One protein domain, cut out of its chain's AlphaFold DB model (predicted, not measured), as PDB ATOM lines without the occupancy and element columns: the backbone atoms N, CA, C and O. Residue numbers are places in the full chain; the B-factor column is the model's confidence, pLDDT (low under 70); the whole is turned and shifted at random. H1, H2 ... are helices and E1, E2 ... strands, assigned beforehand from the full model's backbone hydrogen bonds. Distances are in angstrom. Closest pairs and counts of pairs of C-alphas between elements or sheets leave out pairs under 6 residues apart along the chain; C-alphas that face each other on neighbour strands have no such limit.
ATOM      1  N   THR A   6     182.903 215.810 243.068       90.44
ATOM      2  CA  THR A   6     183.215 214.852 244.138       90.44
ATOM      3  C   THR A   6     183.905 213.618 243.571       90.44
ATOM      4  O   THR A   6     183.367 212.920 242.709       90.44
ATOM      5  N   LEU A   7     185.099 213.344 244.081       93.44
ATOM      6  CA  LEU A   7     185.890 212.147 243.836       93.44
ATOM      7  C   LEU A   7     185.787 211.224 245.044       93.44
ATOM      8  O   LEU A   7     185.799 211.696 246.178       93.44
ATOM      9  N   VAL A   8     185.751 209.918 244.812       95.69
ATOM     10  CA  VAL A   8     185.821 208.910 245.878       95.69
ATOM     11  C   VAL A   8     187.015 208.011 245.616       95.69
ATOM     12  O   VAL A   8     187.167 207.500 244.509       95.69
ATOM     13  N   PHE A   9     187.847 207.802 246.628       96.00
ATOM     14  CA  PHE A   9     188.976 206.881 246.597       96.00
ATOM     15  C   PHE A   9     188.827 205.859 247.731       96.00
ATOM     16  O   PHE A   9     189.142 206.178 248.881       96.00
ATOM     17  N   PRO A  10     188.293 204.655 247.450       95.00
ATOM     18  CA  PRO A  10     188.385 203.531 248.365       95.00
ATOM     19  C   PRO A  10     189.840 203.106 248.575       95.00
ATOM     20  O   PRO A  10     190.582 202.958 247.608       95.00
ATOM     21  N   PHE A  11     190.220 202.846 249.823       93.19
ATOM     22  CA  PHE A  11     191.542 202.330 250.179       93.19
ATOM     23  C   PHE A  11     191.452 201.297 251.306       93.19
ATOM     24  O   PHE A  11     190.466 201.232 252.033       93.19
ATOM     25  N   SER A  12     192.498 200.487 251.456       90.19
ATOM     26  CA  SER A  12     192.626 199.496 252.527       90.19
ATOM     27  C   SER A  12     194.002 199.628 253.167       90.19
ATOM     28  O   SER A  12     195.005 199.674 252.459       90.19
ATOM     29  N   ILE A  13     194.060 199.641 254.500       90.44
ATOM     30  CA  ILE A  13     195.328 199.712 255.247       90.44
ATOM     31  C   ILE A  13     196.112 198.393 255.253       90.44
ATOM     32  O   ILE A  13     197.237 198.354 255.736       90.44
ATOM     33  N   GLU A  14     195.537 197.316 254.712       86.06
ATOM     34  CA  GLU A  14     196.202 196.013 254.614       86.06
ATOM     35  C   GLU A  14     197.299 195.993 253.540       86.06
ATOM     36  O   GLU A  14     198.116 195.079 253.516       86.06
ATOM     37  N   ASN A  15     197.284 196.944 252.600       82.12
ATOM     38  CA  ASN A  15     198.234 197.020 251.490       82.12
ATOM     39  C   ASN A  15     198.687 198.466 251.275       82.12
ATOM     40  O   ASN A  15     198.016 199.406 251.693       82.12
ATOM     41  N   SER A  16     199.825 198.652 250.604       84.69
ATOM     42  CA  SER A  16     200.296 199.997 250.270       84.69
ATOM     43  C   SER A  16     199.355 200.658 249.262       84.69
ATOM     44  O   SER A  16     199.121 200.129 248.179       84.69
ATOM     45  N   TYR A  17     198.834 201.832 249.619       90.62
ATOM     46  CA  TYR A  17     197.956 202.646 248.772       90.62
ATOM     47  C   TYR A  17     198.509 204.063 248.544       90.62
ATOM     48  O   TYR A  17     197.821 204.912 247.984       90.62
ATOM     49  N   PHE A  18     199.741 204.345 248.981       90.69
ATOM     50  CA  PHE A  18     200.274 205.708 249.095       90.69
ATOM     51  C   PHE A  18     200.441 206.405 247.740       90.69
ATOM     52  O   PHE A  18     200.108 207.582 247.613       90.69
ATOM     53  N   GLU A  19     200.878 205.679 246.710       89.06
ATOM     54  CA  GLU A  19     200.981 206.214 245.345       89.06
ATOM     55  C   GLU A  19     199.607 206.519 244.746       89.06
ATOM     56  O   GLU A  19     199.377 207.599 244.207       89.06
ATOM     57  N   SER A  20     198.658 205.590 244.893       91.06
ATOM     58  CA  SER A  20     197.284 205.776 244.407       91.06
ATOM     59  C   SER A  20     196.576 206.915 245.145       91.06
ATOM     60  O   SER A  20     195.864 207.709 244.530       91.06
ATOM     61  N   TYR A  21     196.841 207.049 246.445       92.56
ATOM     62  CA  TYR A  21     196.421 208.185 247.251       92.56
ATOM     63  C   TYR A  21     197.003 209.495 246.724       92.56
ATOM     64  O   TYR A  21     196.253 210.435 246.469       92.56
ATOM     65  N   ALA A  22     198.322 209.562 246.522       91.12
ATOM     66  CA  ALA A  22     198.990 210.754 246.013       91.12
ATOM     67  C   ALA A  22     198.427 211.169 244.645       91.12
ATOM     68  O   ALA A  22     198.114 212.341 244.422       91.12
ATOM     69  N   TRP A  23     198.191 210.192 243.768       91.31
ATOM     70  CA  TRP A  23     197.568 210.410 242.469       91.31
ATOM     71  C   TRP A  23     196.129 210.938 242.587       91.31
ATOM     72  O   TRP A  23     195.757 211.883 241.887       91.31
ATOM     73  N   ALA A  24     195.320 210.379 243.493       92.69
ATOM     74  CA  ALA A  24     193.955 210.839 243.740       92.69
ATOM     75  C   ALA A  24     193.919 212.286 244.264       92.69
ATOM     76  O   ALA A  24     193.069 213.075 243.843       92.69
ATOM     77  N   VAL A  25     194.869 212.656 245.132       91.31
ATOM     78  CA  VAL A  25     195.033 214.032 245.626       91.31
ATOM     79  C   VAL A  25     195.418 214.983 244.490       91.31
ATOM     80  O   VAL A  25     194.785 216.028 244.335       91.31
ATOM     81  N   GLU A  26     196.388 214.618 243.648       87.88
ATOM     82  CA  GLU A  26     196.764 215.410 242.467       87.88
ATOM     83  C   GLU A  26     195.581 215.622 241.519       87.88
ATOM     84  O   GLU A  26     195.349 216.739 241.044       87.88
ATOM     85  N   LEU A  27     194.793 214.570 241.265       88.38
ATOM     86  CA  LEU A  27     193.597 214.677 240.437       88.38
ATOM     87  C   LEU A  27     192.613 215.687 241.038       88.38
ATOM     88  O   LEU A  27     192.175 216.599 240.333       88.38
ATOM     89  N   ALA A  28     192.307 215.553 242.332       88.88
ATOM     90  CA  ALA A  28     191.402 216.441 243.056       88.88
ATOM     91  C   ALA A  28     191.832 217.911 242.943       88.88
ATOM     92  O   ALA A  28     191.022 218.778 242.611       88.88
ATOM     93  N   LEU A  29     193.127 218.188 243.118       86.00
ATOM     94  CA  LEU A  29     193.688 219.534 243.001       86.00
ATOM     95  C   LEU A  29     193.628 220.098 241.582       86.00
ATOM     96  O   LEU A  29     193.374 221.293 241.404       86.00
ATOM     97  N   ARG A  30     193.884 219.271 240.564       82.94
ATOM     98  CA  ARG A  30     193.905 219.703 239.157       82.94
ATOM     99  C   ARG A  30     192.521 220.099 238.663       82.94
ATOM    100  O   ARG A  30     192.404 221.094 237.949       82.94
ATOM    101  N   ILE A  31     191.487 219.366 239.081       83.38
ATOM    102  CA  ILE A  31     190.100 219.621 238.661       83.38
ATOM    103  C   ILE A  31     189.280 220.409 239.693       83.38
ATOM    104  O   ILE A  31     188.099 220.656 239.457       83.38
ATOM    105  N   ASN A  32     189.892 220.816 240.812       83.00
ATOM    106  CA  ASN A  32     189.232 221.499 241.927       83.00
ATOM    107  C   ASN A  32     188.022 220.712 242.475       83.00
ATOM    108  O   ASN A  32     186.913 221.238 242.582       83.00
ATOM    109  N   ALA A  33     188.237 219.434 242.788       86.38
ATOM    110  CA  ALA A  33     187.231 218.525 243.330       86.38
ATOM    111  C   ALA A  33     187.484 218.197 244.803       86.38
ATOM    112  O   ALA A  33     188.625 218.171 245.255       86.38
ATOM    113  N   ARG A  34     186.412 217.888 245.531       91.12
ATOM    114  CA  ARG A  34     186.475 217.259 246.851       91.12
ATOM    115  C   ARG A  34     186.833 215.783 246.681       91.12
ATOM    116  O   ARG A  34     186.265 215.121 245.823       91.12
ATOM    117  N   LEU A  35     187.741 215.271 247.498       93.56
ATOM    118  CA  LEU A  35     188.167 213.878 247.557       93.56
ATOM    119  C   LEU A  35     187.675 213.235 248.855       93.56
ATOM    120  O   LEU A  35     188.068 213.623 249.953       93.56
ATOM    121  N   LEU A  36     186.831 212.223 248.715       95.12
ATOM    122  CA  LEU A  36     186.338 211.397 249.806       95.12
ATOM    123  C   LEU A  36     187.195 210.131 249.886       95.12
ATOM    124  O   LEU A  36     187.295 209.382 248.915       95.12
ATOM    125  N   LEU A  37     187.837 209.911 251.028       95.31
ATOM    126  CA  LEU A  37     188.721 208.775 251.279       95.31
ATOM    127  C   LEU A  37     187.911 207.697 251.994       95.31
ATOM    128  O   LEU A  37     187.650 207.819 253.188       95.31
ATOM    129  N   PHE A  38     187.486 206.670 251.267       95.69
ATOM    130  CA  PHE A  38     186.549 205.670 251.774       95.69
ATOM    131  C   PHE A  38     187.276 204.412 252.260       95.69
ATOM    132  O   PHE A  38     188.091 203.841 251.541       95.69
ATOM    133  N   THR A  39     186.948 203.926 253.451       95.06
ATOM    134  CA  THR A  39     187.405 202.619 253.940       95.06
ATOM    135  C   THR A  39     186.387 202.026 254.905       95.06
ATOM    136  O   THR A  39     185.482 202.712 255.379       95.06
ATOM    137  N   THR A  40     186.552 200.749 255.232       93.44
ATOM    138  CA  THR A  40     185.845 200.103 256.337       93.44
ATOM    139  C   THR A  40     186.780 199.824 257.507       93.44
ATOM    140  O   THR A  40     187.963 199.552 257.309       93.44
ATOM    141  N   ALA A  41     186.243 199.860 258.724       91.94
ATOM    142  CA  ALA A  41     186.924 199.430 259.938       91.94
ATOM    143  C   ALA A  41     186.010 198.508 260.756       91.94
ATOM    144  O   ALA A  41     184.820 198.779 260.927       91.94
ATOM    145  N   SER A  42     186.569 197.409 261.264       89.81
ATOM    146  CA  SER A  42     185.843 196.422 262.079       89.81
ATOM    147  C   SER A  42     185.822 196.762 263.572       89.81
ATOM    148  O   SER A  42     185.048 196.173 264.321       89.81
ATOM    149  N   SER A  43     186.659 197.706 264.016       90.31
ATOM    150  CA  SER A  43     186.745 198.145 265.410       90.31
ATOM    151  C   SER A  43     187.242 199.592 265.534       90.31
ATOM    152  O   SER A  43     187.712 200.201 264.564       90.31
ATOM    153  N   ALA A  44     187.160 200.143 266.750       88.00
ATOM    154  CA  ALA A  44     187.729 201.451 267.077       88.00
ATOM    155  C   ALA A  44     189.259 201.473 266.898       88.00
ATOM    156  O   ALA A  44     189.790 202.423 266.329       88.00
ATOM    157  N   ASP A  45     189.951 200.395 267.281       91.19
ATOM    158  CA  ASP A  45     191.403 200.269 267.108       91.19
ATOM    159  C   ASP A  45     191.798 200.300 265.627       91.19
ATOM    160  O   ASP A  45     192.719 201.016 265.233       91.19
ATOM    161  N   VAL A  46     191.057 199.579 264.777       89.19
ATOM    162  CA  VAL A  46     191.269 199.611 263.321       89.19
ATOM    163  C   VAL A  46     190.983 201.008 262.770       89.19
ATOM    164  O   VAL A  46     191.727 201.498 261.925       89.19
ATOM    165  N   SER A  47     189.966 201.701 263.286       90.25
ATOM    166  CA  SER A  47     189.686 203.092 262.901       90.25
ATOM    167  C   SER A  47     190.847 204.026 263.261       90.25
ATOM    168  O   SER A  47     191.227 204.881 262.462       90.25
ATOM    169  N   GLN A  48     191.477 203.843 264.424       91.75
ATOM    170  CA  GLN A  48     192.672 204.602 264.800       91.75
ATOM    171  C   GLN A  48     193.860 204.293 263.874       91.75
ATOM    172  O   GLN A  48     194.556 205.210 263.431       91.75
ATOM    173  N   GLN A  49     194.068 203.022 263.522       93.69
ATOM    174  CA  GLN A  49     195.095 202.621 262.552       93.69
ATOM    175  C   GLN A  49     194.858 203.247 261.174       93.69
ATOM    176  O   GLN A  49     195.814 203.687 260.535       93.69
ATOM    177  N   VAL A  50     193.598 203.363 260.740       93.62
ATOM    178  CA  VAL A  50     193.222 204.083 259.515       93.62
ATOM    179  C   VAL A  50     193.694 205.534 259.564       93.62
ATOM    180  O   VAL A  50     194.353 205.981 258.626       93.62
ATOM    181  N   TYR A  51     193.433 206.262 260.653       92.19
ATOM    182  CA  TYR A  51     193.894 207.650 260.779       92.19
ATOM    183  C   TYR A  51     195.422 207.763 260.738       92.19
ATOM    184  O   TYR A  51     195.952 208.617 260.026       92.19
ATOM    185  N   HIS A  52     196.145 206.884 261.437       93.31
ATOM    186  CA  HIS A  52     197.610 206.861 261.382       93.31
ATOM    187  C   HIS A  52     198.137 206.551 259.978       93.31
ATOM    188  O   HIS A  52     199.072 207.203 259.508       93.31
ATOM    189  N   SER A  53     197.514 205.602 259.282       94.00
ATOM    190  CA  SER A  53     197.867 205.253 257.909       94.00
ATOM    191  C   SER A  53     197.631 206.426 256.951       94.00
ATOM    192  O   SER A  53     198.498 206.731 256.135       94.00
ATOM    193  N   LEU A  54     196.513 207.145 257.097       93.25
ATOM    194  CA  LEU A  54     196.211 208.334 256.297       93.25
ATOM    195  C   LEU A  54     197.209 209.471 256.541       93.25
ATOM    196  O   LEU A  54     197.592 210.160 255.595       93.25
ATOM    197  N   LEU A  55     197.662 209.660 257.785       91.62
ATOM    198  CA  LEU A  55     198.728 210.615 258.101       91.62
ATOM    199  C   LEU A  55     200.046 210.226 257.418       91.62
ATOM    200  O   LEU A  55     200.715 211.090 256.854       91.62
ATOM    201  N   ALA A  56     200.393 208.937 257.405       92.44
ATOM    202  CA  ALA A  56     201.580 208.441 256.712       92.44
ATOM    203  C   ALA A  56     201.479 208.613 255.184       92.44
ATOM    204  O   ALA A  56     202.408 209.135 254.568       92.44
ATOM    205  N   ALA A  57     200.334 208.273 254.581       91.75
ATOM    206  CA  ALA A  57     200.063 208.499 253.159       91.75
ATOM    207  C   ALA A  57     200.133 209.993 252.801       91.75
ATOM    208  O   ALA A  57     200.649 210.381 251.751       91.75
ATOM    209  N   HIS A  58     199.665 210.858 253.704       90.38
ATOM    210  CA  HIS A  58     199.798 212.294 253.532       90.38
ATOM    211  C   HIS A  58     201.259 212.759 253.599       90.38
ATOM    212  O   HIS A  58     201.667 213.559 252.754       90.38
ATOM    213  N   GLY A  59     202.044 212.251 254.552       89.12
ATOM    214  CA  GLY A  59     203.480 212.517 254.639       89.12
ATOM    215  C   GLY A  59     204.217 212.096 253.366       89.12
ATOM    216  O   GLY A  59     204.981 212.886 252.815       89.12
ATOM    217  N   TYR A  60     203.899 210.909 252.841       90.19
ATOM    218  CA  TYR A  60     204.405 210.431 251.554       90.19
ATOM    219  C   TYR A  60     204.082 211.410 250.417       90.19
ATOM    220  O   TYR A  60     204.975 211.792 249.661       90.19
ATOM    221  N   TYR A  61     202.834 211.881 250.323       88.69
ATOM    222  CA  TYR A  61     202.437 212.859 249.308       88.69
ATOM    223  C   TYR A  61     203.244 214.163 249.402       88.69
ATOM    224  O   TYR A  61     203.728 214.660 248.387       88.69
ATOM    225  N   LEU A  62     203.425 214.713 250.608       87.12
ATOM    226  CA  LEU A  62     204.160 215.970 250.801       87.12
ATOM    227  C   LEU A  62     205.634 215.857 250.387       87.12
ATOM    228  O   LEU A  62     206.188 216.814 249.851       87.12
ATOM    229  N   GLN A  63     206.252 214.694 250.608       86.44
ATOM    230  CA  GLN A  63     207.642 214.433 250.221       86.44
ATOM    231  C   GLN A  63     207.828 214.374 248.698       86.44
ATOM    232  O   GLN A  63     208.838 214.858 248.192       86.44
ATOM    233  N   HIS A  64     206.856 213.818 247.970       84.44
ATOM    234  CA  HIS A  64     206.974 213.565 246.527       84.44
ATOM    235  C   HIS A  64     206.309 214.644 245.652       84.44
ATOM    236  O   HIS A  64     206.634 214.770 244.474       84.44
ATOM    237  N   HIS A  65     205.435 215.487 246.219       81.62
ATOM    238  CA  HIS A  65     204.729 216.558 245.501       81.62
ATOM    239  C   HIS A  65     204.928 217.952 246.139       81.62
ATOM    240  O   HIS A  65     203.948 218.641 246.445       81.62
ATOM    241  N   PRO A  66     206.176 218.436 246.312       74.62
ATOM    242  CA  PRO A  66     206.465 219.669 247.056       74.62
ATOM    243  C   PRO A  66     205.851 220.934 246.432       74.62
ATOM    244  O   PRO A  66     205.485 221.864 247.148       74.62
ATOM    245  N   ALA A  67     205.680 220.973 245.106       73.25
ATOM    246  CA  ALA A  67     205.043 222.100 244.418       73.25
ATOM    247  C   ALA A  67     203.536 222.204 244.727       73.25
ATOM    248  O   ALA A  67     202.998 223.302 244.864       73.25
ATOM    249  N   SER A  68     202.856 221.064 244.868       72.50
ATOM    250  CA  SER A  68     201.431 220.997 245.210       72.50
ATOM    251  C   SER A  68     201.186 221.064 246.722       72.50
ATOM    252  O   SER A  68     200.098 221.450 247.148       72.50
ATOM    253  N   ALA A  69     202.197 220.729 247.531       66.56
ATOM    254  CA  ALA A  69     202.169 220.748 248.994       66.56
ATOM    255  C   ALA A  69     201.939 222.141 249.608       66.56
ATOM    256  O   ALA A  69     201.518 222.236 250.755       66.56
ATOM    257  N   GLN A  70     202.182 223.218 248.854       64.94
ATOM    258  CA  GLN A  70     201.936 224.594 249.304       64.94
ATOM    259  C   GLN A  70     200.445 224.969 249.338       64.94
ATOM    260  O   GLN A  70     200.085 226.023 249.860       64.94
ATOM    261  N   ARG A  71     199.567 224.143 248.756       70.00
ATOM    262  CA  ARG A  71     198.116 224.354 248.801       70.00
ATOM    263  C   ARG A  71     197.550 223.793 250.100       70.00
ATOM    264  O   ARG A  71     198.016 222.766 250.578       70.00
ATOM    265  N   ASP A  72     196.508 224.420 250.637       68.50
ATOM    266  CA  ASP A  72     195.760 223.832 251.748       68.50
ATOM    267  C   ASP A  72     194.985 222.601 251.256       68.50
ATOM    268  O   ASP A  72     194.018 222.704 250.502       68.50
ATOM    269  N   LEU A  73     195.448 221.421 251.663       70.44
ATOM    270  CA  LEU A  73     194.897 220.126 251.266       70.44
ATOM    271  C   LEU A  73     193.775 219.652 252.198       70.44
ATOM    272  O   LEU A  73     193.143 218.632 251.913       70.44
ATOM    273  N   SER A  74     193.562 220.329 253.330       66.06
ATOM    274  CA  SER A  74     192.531 219.959 254.305       66.06
ATOM    275  C   SER A  74     191.127 220.241 253.764       66.06
ATOM    276  O   SER A  74     190.223 219.433 253.946       66.06
ATOM    277  N   ALA A  75     190.978 221.302 252.967       61.00
ATOM    278  CA  ALA A  75     189.723 221.671 252.312       61.00
ATOM    279  C   ALA A  75     189.250 220.665 251.244       61.00
ATOM    280  O   ALA A  75     188.093 220.697 250.826       61.00
ATOM    281  N   PHE A  76     190.136 219.778 250.783       67.56
ATOM    282  CA  PHE A  76     189.861 218.869 249.672       67.56
ATOM    283  C   PHE A  76     189.673 217.419 250.099       67.56
ATOM    284  O   PHE A  76     189.294 216.627 249.250       67.56
ATOM    285  N   ARG A  77     189.946 217.037 251.352       79.38
ATOM    286  CA  ARG A  77     190.004 215.622 251.751       79.38
ATOM    287  C   ARG A  77     189.138 215.348 252.967       79.38
ATOM    288  O   ARG A  77     189.312 215.983 254.000       79.38
ATOM    289  N   GLU A  78     188.260 214.361 252.857       84.81
ATOM    290  CA  GLU A  78     187.422 213.906 253.968       84.81
ATOM    291  C   GLU A  78     187.538 212.384 254.126       84.81
ATOM    292  O   GLU A  78     187.233 211.659 253.175       84.81
ATOM    293  N   PRO A  79     187.988 211.877 255.289       87.06
ATOM    294  CA  PRO A  79     187.953 210.452 255.578       87.06
ATOM    295  C   PRO A  79     186.525 209.989 255.887       87.06
ATOM    296  O   PRO A  79     185.835 210.580 256.713       87.06
ATOM    297  N   LEU A  80     186.112 208.896 255.250       91.31
ATOM    298  CA  LEU A  80     184.841 208.212 255.463       91.31
ATOM    299  C   LEU A  80     185.128 206.769 255.873       91.31
ATOM    300  O   LEU A  80     185.571 205.956 255.061       91.31
ATOM    301  N   ILE A  81     184.891 206.465 257.148       92.19
ATOM    302  CA  ILE A  81     185.134 205.145 257.732       92.19
ATOM    303  C   ILE A  81     183.779 204.500 258.023       92.19
ATOM    304  O   ILE A  81     183.077 204.914 258.943       92.19
ATOM    305  N   ALA A  82     183.408 203.504 257.223       91.31
ATOM    306  CA  ALA A  82     182.201 202.707 257.416       91.31
ATOM    307  C   ALA A  82     182.487 201.448 258.256       91.31
ATOM    308  O   ALA A  82     183.636 201.037 258.432       91.31
ATOM    309  N   SER A  83     181.438 200.801 258.756       89.50
ATOM    310  CA  SER A  83     181.536 199.503 259.432       89.50
ATOM    311  C   SER A  83     180.946 198.417 258.537       89.50
ATOM    312  O   SER A  83     179.811 198.558 258.100       89.50
ATOM    313  N   GLY A  84     181.687 197.334 258.283       89.50
ATOM    314  CA  GLY A  84     181.201 196.203 257.479       89.50
ATOM    315  C   GLY A  84     182.143 195.780 256.350       89.50
ATOM    316  O   GLY A  84     183.338 196.072 256.384       89.50
ATOM    317  N   ASP A  85     181.598 195.056 255.367       91.56
ATOM    318  CA  ASP A  85     182.327 194.625 254.166       91.56
ATOM    319  C   ASP A  85     182.574 195.812 253.230       91.56
ATOM    320  O   ASP A  85     181.641 196.504 252.820       91.56
ATOM    321  N   MET A  86     183.834 196.006 252.840       91.50
ATOM    322  CA  MET A  86     184.262 197.163 252.056       91.50
ATOM    323  C   MET A  86     183.490 197.338 250.744       91.50
ATOM    324  O   MET A  86     183.160 198.464 250.374       91.50
ATOM    325  N   VAL A  87     183.189 196.250 250.030       92.12
ATOM    326  CA  VAL A  87     182.512 196.343 248.731       92.12
ATOM    327  C   VAL A  87     181.023 196.614 248.905       92.12
ATOM    328  O   VAL A  87     180.464 197.417 248.157       92.12
ATOM    329  N   VAL A  88     180.380 195.957 249.872       93.12
ATOM    330  CA  VAL A  88     178.963 196.189 250.190       93.12
ATOM    331  C   VAL A  88     178.747 197.643 250.604       93.12
ATOM    332  O   VAL A  88     177.893 198.319 250.024       93.12
ATOM    333  N   GLU A  89     179.562 198.141 251.532       94.81
ATOM    334  CA  GLU A  89     179.443 199.509 252.034       94.81
ATOM    335  C   GLU A  89     179.783 200.545 250.957       94.81
ATOM    336  O   GLU A  89     179.071 201.538 250.821       94.81
ATOM    337  N   LEU A  90     180.795 200.299 250.115       94.88
ATOM    338  CA  LEU A  90     181.112 201.195 248.999       94.88
ATOM    339  C   LEU A  90     179.955 201.289 247.995       94.88
ATOM    340  O   LEU A  90     179.623 202.379 247.535       94.88
ATOM    341  N   ILE A  91     179.316 200.168 247.651       93.62
ATOM    342  CA  ILE A  91     178.150 200.169 246.754       93.62
ATOM    343  C   ILE A  91     176.980 200.930 247.387       93.62
ATOM    344  O   ILE A  91     176.337 201.737 246.714       93.62
ATOM    345  N   SER A  92     176.711 200.693 248.674       93.94
ATOM    346  CA  SER A  92     175.676 201.409 249.429       93.94
ATOM    347  C   SER A  92     175.930 202.922 249.438       93.94
ATOM    348  O   SER A  92     175.033 203.724 249.156       93.94
ATOM    349  N   PHE A  93     177.186 203.311 249.662       94.19
ATOM    350  CA  PHE A  93     177.634 204.695 249.623       94.19
ATOM    351  C   PHE A  93     177.399 205.329 248.247       94.19
ATOM    352  O   PHE A  93     176.739 206.362 248.156       94.19
ATOM    353  N   LEU A  94     177.857 204.689 247.166       93.00
ATOM    354  CA  LEU A  94     177.727 205.214 245.798       93.00
ATOM    355  C   LEU A  94     176.267 205.411 245.360       93.00
ATOM    356  O   LEU A  94     175.977 206.323 244.592       93.00
ATOM    357  N   ARG A  95     175.336 204.594 245.869       91.88
ATOM    358  CA  ARG A  95     173.895 204.731 245.591       91.88
ATOM    359  C   ARG A  95     173.253 205.938 246.258       91.88
ATOM    360  O   ARG A  95     172.260 206.460 245.760       91.88
ATOM    361  N   THR A  96     173.777 206.337 247.410       90.00
ATOM    362  CA  THR A  96     173.180 207.360 248.277       90.00
ATOM    363  C   THR A  96     173.918 208.693 248.202       90.00
ATOM    364  O   THR A  96     173.342 209.727 248.536       90.00
ATOM    365  N   HIS A  97     175.161 208.692 247.714       88.00
ATOM    366  CA  HIS A  97     176.023 209.863 247.640       88.00
ATOM    367  C   HIS A  97     176.426 210.148 246.188       88.00
ATOM    368  O   HIS A  97     177.133 209.341 245.574       88.00
ATOM    369  N   PRO A  98     176.030 211.305 245.622       81.94
ATOM    370  CA  PRO A  98     176.384 211.657 244.255       81.94
ATOM    371  C   PRO A  98     177.905 211.778 244.118       81.94
ATOM    372  O   PRO A  98     178.536 212.688 244.656       81.94
ATOM    373  N   THR A  99     178.484 210.833 243.381       87.12
ATOM    374  CA  THR A  99     179.922 210.724 243.128       87.12
ATOM    375  C   THR A  99     180.173 210.936 241.644       87.12
ATOM    376  O   THR A  99     179.647 210.183 240.827       87.12
ATOM    377  N   ASP A 100     180.982 211.935 241.281       88.75
ATOM    378  CA  ASP A 100     181.309 212.195 239.876       88.75
ATOM    379  C   ASP A 100     182.298 211.161 239.335       88.75
ATOM    380  O   ASP A 100     182.119 210.660 238.225       88.75
ATOM    381  N   VAL A 101     183.343 210.842 240.107       91.38
ATOM    382  CA  VAL A 101     184.361 209.863 239.709       91.38
ATOM    383  C   VAL A 101     184.824 209.028 240.896       91.38
ATOM    384  O   VAL A 101     185.245 209.548 241.926       91.38
ATOM    385  N   LEU A 102     184.799 207.717 240.709       94.38
ATOM    386  CA  LEU A 102     185.404 206.732 241.589       94.38
ATOM    387  C   LEU A 102     186.827 206.412 241.119       94.38
ATOM    388  O   LEU A 102     187.043 206.118 239.947       94.38
ATOM    389  N   ILE A 103     187.802 206.435 242.016       94.81
ATOM    390  CA  ILE A 103     189.199 206.103 241.726       94.81
ATOM    391  C   ILE A 103     189.494 204.771 242.400       94.81
ATOM    392  O   ILE A 103     189.405 204.668 243.615       94.81
ATOM    393  N   LEU A 104     189.825 203.745 241.628       93.25
ATOM    394  CA  LEU A 104     190.133 202.416 242.142       93.25
ATOM    395  C   LEU A 104     191.610 202.126 241.930       93.25
ATOM    396  O   LEU A 104     192.105 202.234 240.807       93.25
ATOM    397  N   ASP A 105     192.297 201.726 242.993       88.88
ATOM    398  CA  ASP A 105     193.642 201.190 242.866       88.88
ATOM    399  C   ASP A 105     193.612 199.742 242.351       88.88
ATOM    400  O   ASP A 105     192.611 199.018 242.446       88.88
ATOM    401  N   ALA A 106     194.729 199.303 241.785       81.75
ATOM    402  CA  ALA A 106     194.820 197.973 241.220       81.75
ATOM    403  C   ALA A 106     194.713 196.857 242.264       81.75
ATOM    404  O   ALA A 106     194.111 195.827 241.970       81.75
ATOM    405  N   SER A 107     195.243 197.051 243.474       81.62
ATOM    406  CA  SER A 107     195.148 196.086 244.575       81.62
ATOM    407  C   SER A 107     193.690 195.844 244.981       81.62
ATOM    408  O   SER A 107     193.294 194.699 245.221       81.62
ATOM    409  N   PHE A 108     192.870 196.899 244.971       84.31
ATOM    410  CA  PHE A 108     191.434 196.841 245.190       84.31
ATOM    411  C   PHE A 108     190.764 196.060 244.056       84.31
ATOM    412  O   PHE A 108     189.960 195.158 244.297       84.31
ATOM    413  N   THR A 109     191.145 196.335 242.805       82.31
ATOM    414  CA  THR A 109     190.576 195.613 241.658       82.31
ATOM    415  C   THR A 109     190.981 194.150 241.580       82.31
ATOM    416  O   THR A 109     190.152 193.331 241.198       82.31
ATOM    417  N   SER A 110     192.193 193.791 241.998       82.31
ATOM    418  CA  SER A 110     192.658 192.405 242.050       82.31
ATOM    419  C   SER A 110     191.906 191.610 243.115       82.31
ATOM    420  O   SER A 110     191.442 190.504 242.843       82.31
ATOM    421  N   ARG A 111     191.698 192.193 244.304       81.19
ATOM    422  CA  ARG A 111     190.946 191.550 245.396       81.19
ATOM    423  C   ARG A 111     189.451 191.434 245.117       81.19
ATOM    424  O   ARG A 111     188.800 190.510 245.602       81.19
ATOM    425  N   HIS A 112     188.903 192.342 244.317       82.06
ATOM    426  CA  HIS A 112     187.467 192.414 244.055       82.06
ATOM    427  C   HIS A 112     187.113 192.260 242.575       82.06
ATOM    428  O   HIS A 112     186.059 192.734 242.155       82.06
ATOM    429  N   ALA A 113     187.944 191.567 241.788       76.56
ATOM    430  CA  ALA A 113     187.854 191.505 240.323       76.56
ATOM    431  C   ALA A 113     186.447 191.164 239.799       76.56
ATOM    432  O   ALA A 113     185.954 191.799 238.867       76.56
ATOM    433  N   VAL A 114     185.763 190.221 240.454       76.75
ATOM    434  CA  VAL A 114     184.398 189.787 240.099       76.75
ATOM    435  C   VAL A 114     183.352 190.886 240.350       76.75
ATOM    436  O   VAL A 114     182.348 190.965 239.648       76.75
ATOM    437  N   LYS A 115     183.592 191.774 241.321       84.38
ATOM    438  CA  LYS A 115     182.662 192.832 241.746       84.38
ATOM    439  C   LYS A 115     182.952 194.197 241.111       84.38
ATOM    440  O   LYS A 115     182.121 195.095 241.221       84.38
ATOM    441  N   ILE A 116     184.064 194.371 240.389       83.44
ATOM    442  CA  ILE A 116     184.427 195.668 239.784       83.44
ATOM    443  C   ILE A 116     183.366 196.176 238.812       83.44
ATOM    444  O   ILE A 116     183.013 197.352 238.859       83.44
ATOM    445  N   GLN A 117     182.793 195.305 237.976       84.81
ATOM    446  CA  GLN A 117     181.721 195.733 237.075       84.81
ATOM    447  C   GLN A 117     180.491 196.234 237.834       84.81
ATOM    448  O   GLN A 117     179.850 197.182 237.390       84.81
ATOM    449  N   GLN A 118     180.168 195.624 238.976       87.62
ATOM    450  CA  GLN A 118     179.060 196.058 239.819       87.62
ATOM    451  C   GLN A 118     179.354 197.429 240.437       87.62
ATOM    452  O   GLN A 118     178.528 198.325 240.333       87.62
ATOM    453  N   ILE A 119     180.551 197.632 240.981       89.00
ATOM    454  CA  ILE A 119     180.973 198.918 241.555       89.00
ATOM    455  C   ILE A 119     180.942 200.031 240.491       89.00
ATOM    456  O   ILE A 119     180.362 201.095 240.700       89.00
ATOM    457  N   VAL A 120     181.490 199.766 239.300       86.94
ATOM    458  CA  VAL A 120     181.487 200.717 238.175       86.94
ATOM    459  C   VAL A 120     180.065 201.018 237.687       86.94
ATOM    460  O   VAL A 120     179.776 202.143 237.264       86.94
ATOM    461  N   ARG A 121     179.145 200.043 237.732       87.25
ATOM    462  CA  ARG A 121     177.733 200.257 237.369       87.25
ATOM    463  C   ARG A 121     177.060 201.297 238.260       87.25
ATOM    464  O   ARG A 121     176.308 202.099 237.717       87.25
ATOM    465  N   GLU A 122     177.384 201.310 239.545       89.06
ATOM    466  CA  GLU A 122     176.816 202.228 240.540       89.06
ATOM    467  C   GLU A 122     177.515 203.602 240.540       89.06
ATOM    468  O   GLU A 122     176.943 204.589 240.986       89.06
ATOM    469  N   SER A 123     178.730 203.702 239.990       87.12
ATOM    470  CA  SER A 123     179.426 204.985 239.806       87.12
ATOM    471  C   SER A 123     178.957 205.754 238.560       87.12
ATOM    472  O   SER A 123     178.639 205.149 237.523       87.12
ATOM    473  N   ALA A 124     178.996 207.092 238.625       86.19
ATOM    474  CA  ALA A 124     178.805 207.953 237.454       86.19
ATOM    475  C   ALA A 124     179.984 207.852 236.472       86.19
ATOM    476  O   ALA A 124     179.782 207.821 235.261       86.19
ATOM    477  N   GLY A 125     181.200 207.724 237.003       89.56
ATOM    478  CA  GLY A 125     182.430 207.471 236.267       89.56
ATOM    479  C   GLY A 125     183.456 206.780 237.156       89.56
ATOM    480  O   GLY A 125     183.415 206.933 238.377       89.56
ATOM    481  N   ALA A 126     184.381 206.024 236.565       91.00
ATOM    482  CA  ALA A 126     185.460 205.389 237.311       91.00
ATOM    483  C   ALA A 126     186.803 205.432 236.572       91.00
ATOM    484  O   ALA A 126     186.866 205.303 235.348       91.00
ATOM    485  N   ILE A 127     187.876 205.576 237.344       91.88
ATOM    486  CA  ILE A 127     189.271 205.496 236.919       91.88
ATOM    487  C   ILE A 127     189.897 204.339 237.680       91.88
ATOM    488  O   ILE A 127     189.988 204.384 238.900       91.88
ATOM    489  N   VAL A 128     190.334 203.310 236.967       90.81
ATOM    490  CA  VAL A 128     191.063 202.185 237.553       90.81
ATOM    491  C   VAL A 128     192.543 202.354 237.242       90.81
ATOM    492  O   VAL A 128     192.939 202.277 236.075       90.81
ATOM    493  N   LEU A 129     193.344 202.592 238.277       89.94
ATOM    494  CA  LEU A 129     194.790 202.756 238.171       89.94
ATOM    495  C   LEU A 129     195.472 201.407 237.867       89.94
ATOM    496  O   LEU A 129     194.980 200.357 238.292       89.94
ATOM    497  N   PRO A 130     196.575 201.398 237.096       84.81
ATOM    498  CA  PRO A 130     197.327 200.178 236.799       84.81
ATOM    499  C   PRO A 130     198.070 199.646 238.038       84.81
ATOM    500  O   PRO A 130     198.404 200.418 238.927       84.81
ATOM    501  N   ALA A 131     198.346 198.333 238.070       72.44
ATOM    502  CA  ALA A 131     199.024 197.662 239.192       72.44
ATOM    503  C   ALA A 131     200.467 198.102 239.405       72.44
ATOM    504  O   ALA A 131     200.872 198.251 240.547       72.44
ATOM    505  N   ASP A 132     201.182 198.381 238.316       63.75
ATOM    506  CA  ASP A 132     202.589 198.758 238.357       63.75
ATOM    507  C   ASP A 132     202.876 199.843 237.316       63.75
ATOM    508  O   ASP A 132     202.662 199.655 236.112       63.75
ATOM    509  N   GLY A 133     203.379 200.992 237.757       49.94
ATOM    510  CA  GLY A 133     204.216 201.870 236.939       49.94
ATOM    511  C   GLY A 133     205.607 201.249 236.777       49.94
ATOM    512  O   GLY A 133     206.046 200.609 237.725       49.94
ATOM    513  N   PRO A 134     206.352 201.423 235.663       44.19
ATOM    514  CA  PRO A 134     207.808 201.345 235.799       44.19
ATOM    515  C   PRO A 134     208.232 202.287 236.939       44.19
ATOM    516  O   PRO A 134     207.536 203.281 237.168       44.19
ATOM    517  N   GLU A 135     209.324 201.978 237.647       45.16
ATOM    518  CA  GLU A 135     209.950 202.879 238.626       45.16
ATOM    519  C   GLU A 135     210.327 204.190 237.916       45.16
ATOM    520  O   GLU A 135     211.425 204.370 237.395       45.16
ATOM    521  N   ILE A 136     209.359 205.092 237.790       47.25
ATOM    522  CA  ILE A 136     209.539 206.413 237.214       47.25
ATOM    523  C   ILE A 136     209.902 207.297 238.401       47.25
ATOM    524  O   ILE A 136     209.146 207.309 239.376       47.25
ATOM    525  N   PRO A 137     211.020 208.041 238.350       48.94
ATOM    526  CA  PRO A 137     211.392 208.959 239.414       48.94
ATOM    527  C   PRO A 137     210.193 209.840 239.776       48.94
ATOM    528  O   PRO A 137     209.658 210.547 238.921       48.94
ATOM    529  N   ALA A 138     209.768 209.759 241.037       48.50
ATOM    530  CA  ALA A 138     208.498 210.245 241.582       48.50
ATOM    531  C   ALA A 138     208.311 211.781 241.580       48.50
ATOM    532  O   ALA A 138     207.563 212.322 242.385       48.50
ATOM    533  N   ALA A 139     208.984 212.512 240.691       50.19
ATOM    534  CA  ALA A 139     209.150 213.960 240.780       50.19
ATOM    535  C   ALA A 139     208.709 214.743 239.532       50.19
ATOM    536  O   ALA A 139     209.099 215.900 239.374       50.19
ATOM    537  N   THR A 140     207.905 214.174 238.629       54.75
ATOM    538  CA  THR A 140     207.480 214.899 237.421       54.75
ATOM    539  C   THR A 140     205.973 214.869 237.209       54.75
ATOM    540  O   THR A 140     205.292 213.869 237.424       54.75
ATOM    541  N   THR A 141     205.454 216.001 236.731       59.81
ATOM    542  CA  THR A 141     204.086 216.149 236.201       59.81
ATOM    543  C   THR A 141     203.754 215.059 235.169       59.81
ATOM    544  O   THR A 141     202.593 214.674 235.027       59.81
ATOM    545  N   ASP A 142     204.779 214.506 234.520       66.69
ATOM    546  CA  ASP A 142     204.698 213.395 233.577       66.69
ATOM    547  C   ASP A 142     204.177 212.100 234.219       66.69
ATOM    548  O   ASP A 142     203.344 211.425 233.618       66.69
ATOM    549  N   HIS A 143     204.530 211.804 235.478       74.31
ATOM    550  CA  HIS A 143     204.091 210.582 236.161       74.31
ATOM    551  C   HIS A 143     202.565 210.524 236.363       74.31
ATOM    552  O   HIS A 143     201.929 209.499 236.099       74.31
ATOM    553  N   PHE A 144     201.943 211.644 236.755       80.94
ATOM    554  CA  PHE A 144     200.483 211.739 236.892       80.94
ATOM    555  C   PHE A 144     199.777 211.405 235.571       80.94
ATOM    556  O   PHE A 144     198.811 210.633 235.542       80.94
ATOM    557  N   TYR A 145     200.271 211.982 234.474       78.25
ATOM    558  CA  TYR A 145     199.694 211.802 233.147       78.25
ATOM    559  C   TYR A 145     199.995 210.426 232.549       78.25
ATOM    560  O   TYR A 145     199.161 209.893 231.816       78.25
ATOM    561  N   ASP A 146     201.131 209.824 232.882       78.00
ATOM    562  CA  ASP A 146     201.480 208.465 232.480       78.00
ATOM    563  C   ASP A 146     200.580 207.427 233.154       78.00
ATOM    564  O   ASP A 146     200.047 206.543 232.474       78.00
ATOM    565  N   LEU A 147     200.325 207.572 234.459       80.88
ATOM    566  CA  LEU A 147     199.343 206.749 235.164       80.88
ATOM    567  C   LEU A 147     197.940 206.940 234.584       80.88
ATOM    568  O   LEU A 147     197.269 205.950 234.288       80.88
ATOM    569  N   LEU A 148     197.522 208.184 234.318       84.06
ATOM    570  CA  LEU A 148     196.232 208.456 233.678       84.06
ATOM    571  C   LEU A 148     196.126 207.786 232.300       84.06
ATOM    572  O   LEU A 148     195.079 207.236 231.968       84.06
ATOM    573  N   ARG A 149     197.204 207.793 231.503       78.94
ATOM    574  CA  ARG A 149     197.259 207.167 230.168       78.94
ATOM    575  C   ARG A 149     197.051 205.656 230.218       78.94
ATOM    576  O   ARG A 149     196.494 205.069 229.290       78.94
ATOM    577  N   ARG A 150     197.555 205.030 231.275       81.31
ATOM    578  CA  ARG A 150     197.505 203.581 231.483       81.31
ATOM    579  C   ARG A 150     196.271 203.130 232.258       81.31
ATOM    580  O   ARG A 150     195.966 201.938 232.243       81.31
ATOM    581  N   ALA A 151     195.577 204.056 232.912       85.62
ATOM    582  CA  ALA A 151     194.364 203.772 233.651       85.62
ATOM    583  C   ALA A 151     193.242 203.282 232.724       85.62
ATOM    584  O   ALA A 151     193.107 203.712 231.575       85.62
ATOM    585  N   ARG A 152     192.397 202.389 233.245       86.94
ATOM    586  CA  ARG A 152     191.150 202.005 232.574       86.94
ATOM    587  C   ARG A 152     190.059 202.973 232.997       86.94
ATOM    588  O   ARG A 152     189.812 203.157 234.186       86.94
ATOM    589  N   LEU A 153     189.414 203.589 232.017       87.69
ATOM    590  CA  LEU A 153     188.432 204.644 232.230       87.69
ATOM    591  C   LEU A 153     187.038 204.110 231.904       87.69
ATOM    592  O   LEU A 153     186.828 203.524 230.845       87.69
ATOM    593  N   TYR A 154     186.083 204.327 232.804       86.56
ATOM    594  CA  TYR A 154     184.710 203.850 232.672       86.56
ATOM    595  C   TYR A 154     183.736 205.011 232.819       86.56
ATOM    596  O   TYR A 154     183.806 205.747 233.797       86.56
ATOM    597  N   LYS A 155     182.806 205.155 231.865       85.81
ATOM    598  CA  LYS A 155     181.723 206.160 231.888       85.81
ATOM    599  C   LYS A 155     182.185 207.613 232.124       85.81
ATOM    600  O   LYS A 155     181.392 208.451 232.535       85.81
ATOM    601  N   LEU A 156     183.454 207.937 231.854       81.25
ATOM    602  CA  LEU A 156     183.959 209.294 232.038       81.25
ATOM    603  C   LEU A 156     183.527 210.183 230.868       81.25
ATOM    604  O   LEU A 156     183.849 209.876 229.717       81.25
ATOM    605  N   PRO A 157     182.815 211.288 231.133       68.06
ATOM    606  CA  PRO A 157     182.378 212.191 230.083       68.06
ATOM    607  C   PRO A 157     183.555 212.993 229.509       68.06
ATOM    608  O   PRO A 157     184.526 213.300 230.197       68.06
ATOM    609  N   ASN A 158     183.449 213.406 228.242       64.62
ATOM    610  CA  ASN A 158     184.508 214.154 227.541       64.62
ATOM    611  C   ASN A 158     184.923 215.455 228.256       64.62
ATOM    612  O   ASN A 158     186.053 215.920 228.110       64.62
ATOM    613  N   ASN A 159     184.024 216.046 229.044       63.69
ATOM    614  CA  ASN A 159     184.291 217.253 229.824       63.69
ATOM    615  C   ASN A 159     185.155 217.003 231.080       63.69
ATOM    616  O   ASN A 159     185.777 217.948 231.566       63.69
ATOM    617  N   PHE A 160     185.265 215.759 231.567       70.12
ATOM    618  CA  PHE A 160     186.198 215.382 232.638       70.12
ATOM    619  C   PHE A 160     187.646 215.661 232.227       70.12
ATOM    620  O   PHE A 160     188.470 216.139 232.998       70.12
ATOM    621  N   PHE A 161     187.949 215.431 230.955       66.62
ATOM    622  CA  PHE A 161     189.249 215.744 230.394       66.62
ATOM    623  C   PHE A 161     189.439 217.262 230.285       66.62
ATOM    624  O   PHE A 161     190.489 217.775 230.656       66.62
ATOM    625  N   SER A 162     188.416 218.015 229.871       63.06
ATOM    626  CA  SER A 162     188.547 219.477 229.783       63.06
ATOM    627  C   SER A 162     188.835 220.164 231.125       63.06
ATOM    628  O   SER A 162     189.502 221.195 231.130       63.06
ATOM    629  N   SER A 163     188.408 219.600 232.263       63.94
ATOM    630  CA  SER A 163     188.728 220.155 233.587       63.94
ATOM    631  C   SER A 163     190.169 219.878 234.035       63.94
ATOM    632  O   SER A 163     190.693 220.625 234.857       63.94
ATOM    633  N   LEU A 164     190.847 218.881 233.451       66.44
ATOM    634  CA  LEU A 164     192.282 218.627 233.646       66.44
ATOM    635  C   LEU A 164     193.181 219.622 232.885       66.44
ATOM    636  O   LEU A 164     194.387 219.678 233.130       66.44
ATOM    637  N   ALA A 165     192.621 220.404 231.955       54.84
ATOM    638  CA  ALA A 165     193.349 221.129 230.909       54.84
ATOM    639  C   ALA A 165     193.977 222.475 231.327       54.84
ATOM    640  O   ALA A 165     194.141 223.365 230.490       54.84
ATOM    641  N   ARG A 166     194.365 222.656 232.599       57.00
ATOM    642  CA  ARG A 166     195.101 223.874 233.002       57.00
ATOM    643  C   ARG A 166     196.525 223.947 232.419       57.00
ATOM    644  O   ARG A 166     197.083 225.037 232.382       57.00
ATOM    645  N   ASP A 167     197.043 222.848 231.860       55.81
ATOM    646  CA  ASP A 167     198.152 222.832 230.896       55.81
ATOM    647  C   ASP A 167     197.642 222.315 229.537       55.81
ATOM    648  O   ASP A 167     197.316 221.136 229.363       55.81
ATOM    649  N   ARG A 168     197.530 223.225 228.563       52.19
ATOM    650  CA  ARG A 168     196.948 222.936 227.241       52.19
ATOM    651  C   ARG A 168     197.811 221.989 226.400       52.19
ATOM    652  O   ARG A 168     197.273 221.321 225.518       52.19
ATOM    653  N   SER A 169     199.120 221.931 226.643       57.62
ATOM    654  CA  SER A 169     200.066 221.163 225.824       57.62
ATOM    655  C   SER A 169     199.969 219.657 226.106       57.62
ATOM    656  O   SER A 169     199.671 218.875 225.197       57.62
ATOM    657  N   ALA A 170     200.071 219.269 227.380       57.94
ATOM    658  CA  ALA A 170     199.878 217.900 227.857       57.94
ATOM    659  C   ALA A 170     198.445 217.394 227.607       57.94
ATOM    660  O   ALA A 170     198.225 216.229 227.266       57.94
ATOM    661  N   PHE A 171     197.452 218.286 227.693       61.56
ATOM    662  CA  PHE A 171     196.058 217.946 227.425       61.56
ATOM    663  C   PHE A 171     195.793 217.550 225.966       61.56
ATOM    664  O   PHE A 171     195.126 216.548 225.695       61.56
ATOM    665  N   ASN A 172     196.327 218.321 225.017       57.69
ATOM    666  CA  ASN A 172     196.169 218.036 223.592       57.69
ATOM    667  C   ASN A 172     196.807 216.695 223.206       57.69
ATOM    668  O   ASN A 172     196.276 215.995 222.342       57.69
ATOM    669  N   TYR A 173     197.899 216.317 223.874       59.78
ATOM    670  CA  TYR A 173     198.516 215.002 223.732       59.78
ATOM    671  C   TYR A 173     197.604 213.880 224.259       59.78
ATOM    672  O   TYR A 173     197.307 212.938 223.524       59.78
ATOM    673  N   LEU A 174     197.076 214.009 225.483       59.53
ATOM    674  CA  LEU A 174     196.167 213.016 226.079       59.53
ATOM    675  C   LEU A 174     194.894 212.827 225.252       59.53
ATOM    676  O   LEU A 174     194.519 211.697 224.945       59.53
ATOM    677  N   ARG A 175     194.253 213.924 224.830       60.84
ATOM    678  CA  ARG A 175     193.043 213.869 224.002       60.84
ATOM    679  C   ARG A 175     193.289 213.128 222.685       60.84
ATOM    680  O   ARG A 175     192.483 212.273 222.328       60.84
ATOM    681  N   LYS A 176     194.389 213.419 221.979       60.59
ATOM    682  CA  LYS A 176     194.737 212.730 220.723       60.59
ATOM    683  C   LYS A 176     195.017 211.241 220.943       60.59
ATOM    684  O   LYS A 176     194.536 210.423 220.166       60.59
ATOM    685  N   PHE A 177     195.727 210.888 222.014       55.31
ATOM    686  CA  PHE A 177     196.054 209.497 222.338       55.31
ATOM    687  C   PHE A 177     194.810 208.650 222.655       55.31
ATOM    688  O   PHE A 177     194.682 207.527 222.173       55.31
ATOM    689  N   PHE A 178     193.860 209.183 223.430       56.53
ATOM    690  CA  PHE A 178     192.635 208.453 223.775       56.53
ATOM    691  C   PHE A 178     191.616 208.392 222.630       56.53
ATOM    692  O   PHE A 178     190.905 207.399 222.512       56.53
ATOM    693  N   GLN A 179     191.570 209.399 221.751       54.25
ATOM    694  CA  GLN A 179     190.714 209.369 220.557       54.25
ATOM    695  C   GLN A 179     191.167 208.324 219.525       54.25
ATOM    696  O   GLN A 179     190.333 207.796 218.799       54.25
ATOM    697  N   GLN A 180     192.459 207.981 219.486       47.25
ATOM    698  CA  GLN A 180     192.992 206.963 218.572       47.25
ATOM    699  C   GLN A 180     192.682 205.515 218.987       47.25
ATOM    700  O   GLN A 180     192.820 204.620 218.163       47.25
ATOM    701  N   LYS A 181     192.255 205.259 220.233       42.84
ATOM    702  CA  LYS A 181     191.951 203.902 220.735       42.84
ATOM    703  C   LYS A 181     190.462 203.527 220.709       42.84
ATOM    704  O   LYS A 181     190.108 202.467 221.214       42.84
TER     705      LYS A 181
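What this domain is: This is residues 6 to 181 of the 183 residues of an uncharacterized protein of Cytophagales bacterium (UniProt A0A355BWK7). A twisted sheet of six strands makes the core, with helices H1 and H2 covering one face and H3 and H5 packed on the other: three layers. H6, H7 and H8 gather toward the E6 end of this slab, with H8 farthest out, and the short H4 lies near the end of E4. The printed part has 176 residues with eight named helices and six named strands, in the order E1 H1 E2 H2 E3 H3 E4 H4 H5 E5 H6 E6 H7 H8. The sheet's order is E3 E2 E1 E4 E5 E6, mixed, and the class is mixed, helices and strands. The whole is compact, with a radius of gyration of the C-alphas of 15.7 A, and spans 48 by 35 by 30 A.

Where its parts are: Find C-alpha 6 at (183.215, 214.852, 244.138), where E1, residues 6 to 10, begins. H1 follows at residues 18 to 31, 20.1 A long, then E2 at residues 33 to 40, 22.6 A long. Next look at C-alpha 44 at (187.729, 201.451, 267.077); from there H2 runs to residue 64, 30.6 A away. E3 is residues 77 to 82, 16.1 A long, and H3 residues 86 to 96, 15.5 A long. Short elements come next: E4 at 101 to 104, H4 at 106 to 111, H5 at 116 to 122 and E5 at 126 to 128. H6 is residues 141 to 150, 15.0 A long, E6 residues 152 to 154, and H7 residues 158 to 163. H8, residues 168 to 179, is 16.4 A long and ends at C-alpha 179, at (190.714, 209.369, 220.557).

How they stand to each other: Begin at the sheet, where E1 is parallel to E2, with N 7 and O 34 at 2.7 A, and to E4, with N 103 and O 8 at 2.8 A. E3, an edge strand, is parallel to E2, with N 37 and O 78 at 2.8 A. E5 is parallel to E4, with N 127 and O 102 at 2.8 A, and antiparallel to the edge strand E6, with N 126 and O 154 at 2.8 A. The sheet is only just strongly twisted, its C-alphas lying up to 4.1 A off the best plane. E1 H1 E2, E2 H2 E3 and E4 H4 H5 E5 are strand-helix-strand units, parallel neighbour strands with helices between them; E3 H3 E4 is a split one, with E2 and E1 between its strands, and these four crossovers are right-handed. H1 is on the sheet at a height of 8.5 A, and H2 is on the same face. Residues 18 to 22 of H1 touch H2, closest at the C-alphas of Phe 18 and Ala 57, 4.9 A. On the opposite face H3 and H5 touch at a shallow tilt of 20 degrees, closest at the C-alphas of Ile 91 and Ile 119, 6.0 A. H4 is close to H5 but not clearly touching, with the C-alphas of Thr 109 and Ile 116 at 6.4 A. H6 and H8 only just touch, with 3 pairs of C-alphas within 8 A, the closest those of Arg 149 and Leu 174, 7.2 A. H7 is close to H8 but not clearly touching, with the C-alphas of Phe 161 and Arg 175 at 7.7 A. In H1, H2, H3, H4, H5 and H8 every O i to N i+4 pair is within hydrogen-bond range; in H6 5 of 6 are, in H7 1 of 2.

The domain as a whole: The C-alphas farthest apart are those of Ala 44 and Gln 180, 49.1 A. The printed part has no cut, and its long links are H2 to E3 and E5 to H6, 12 residues each. The mean pLDDT of the printed part is 80.8; look for values under 70 at residues 69 to 70, 72, 74 to 76, 132 to 142, 157 to 159 and 161 to 181.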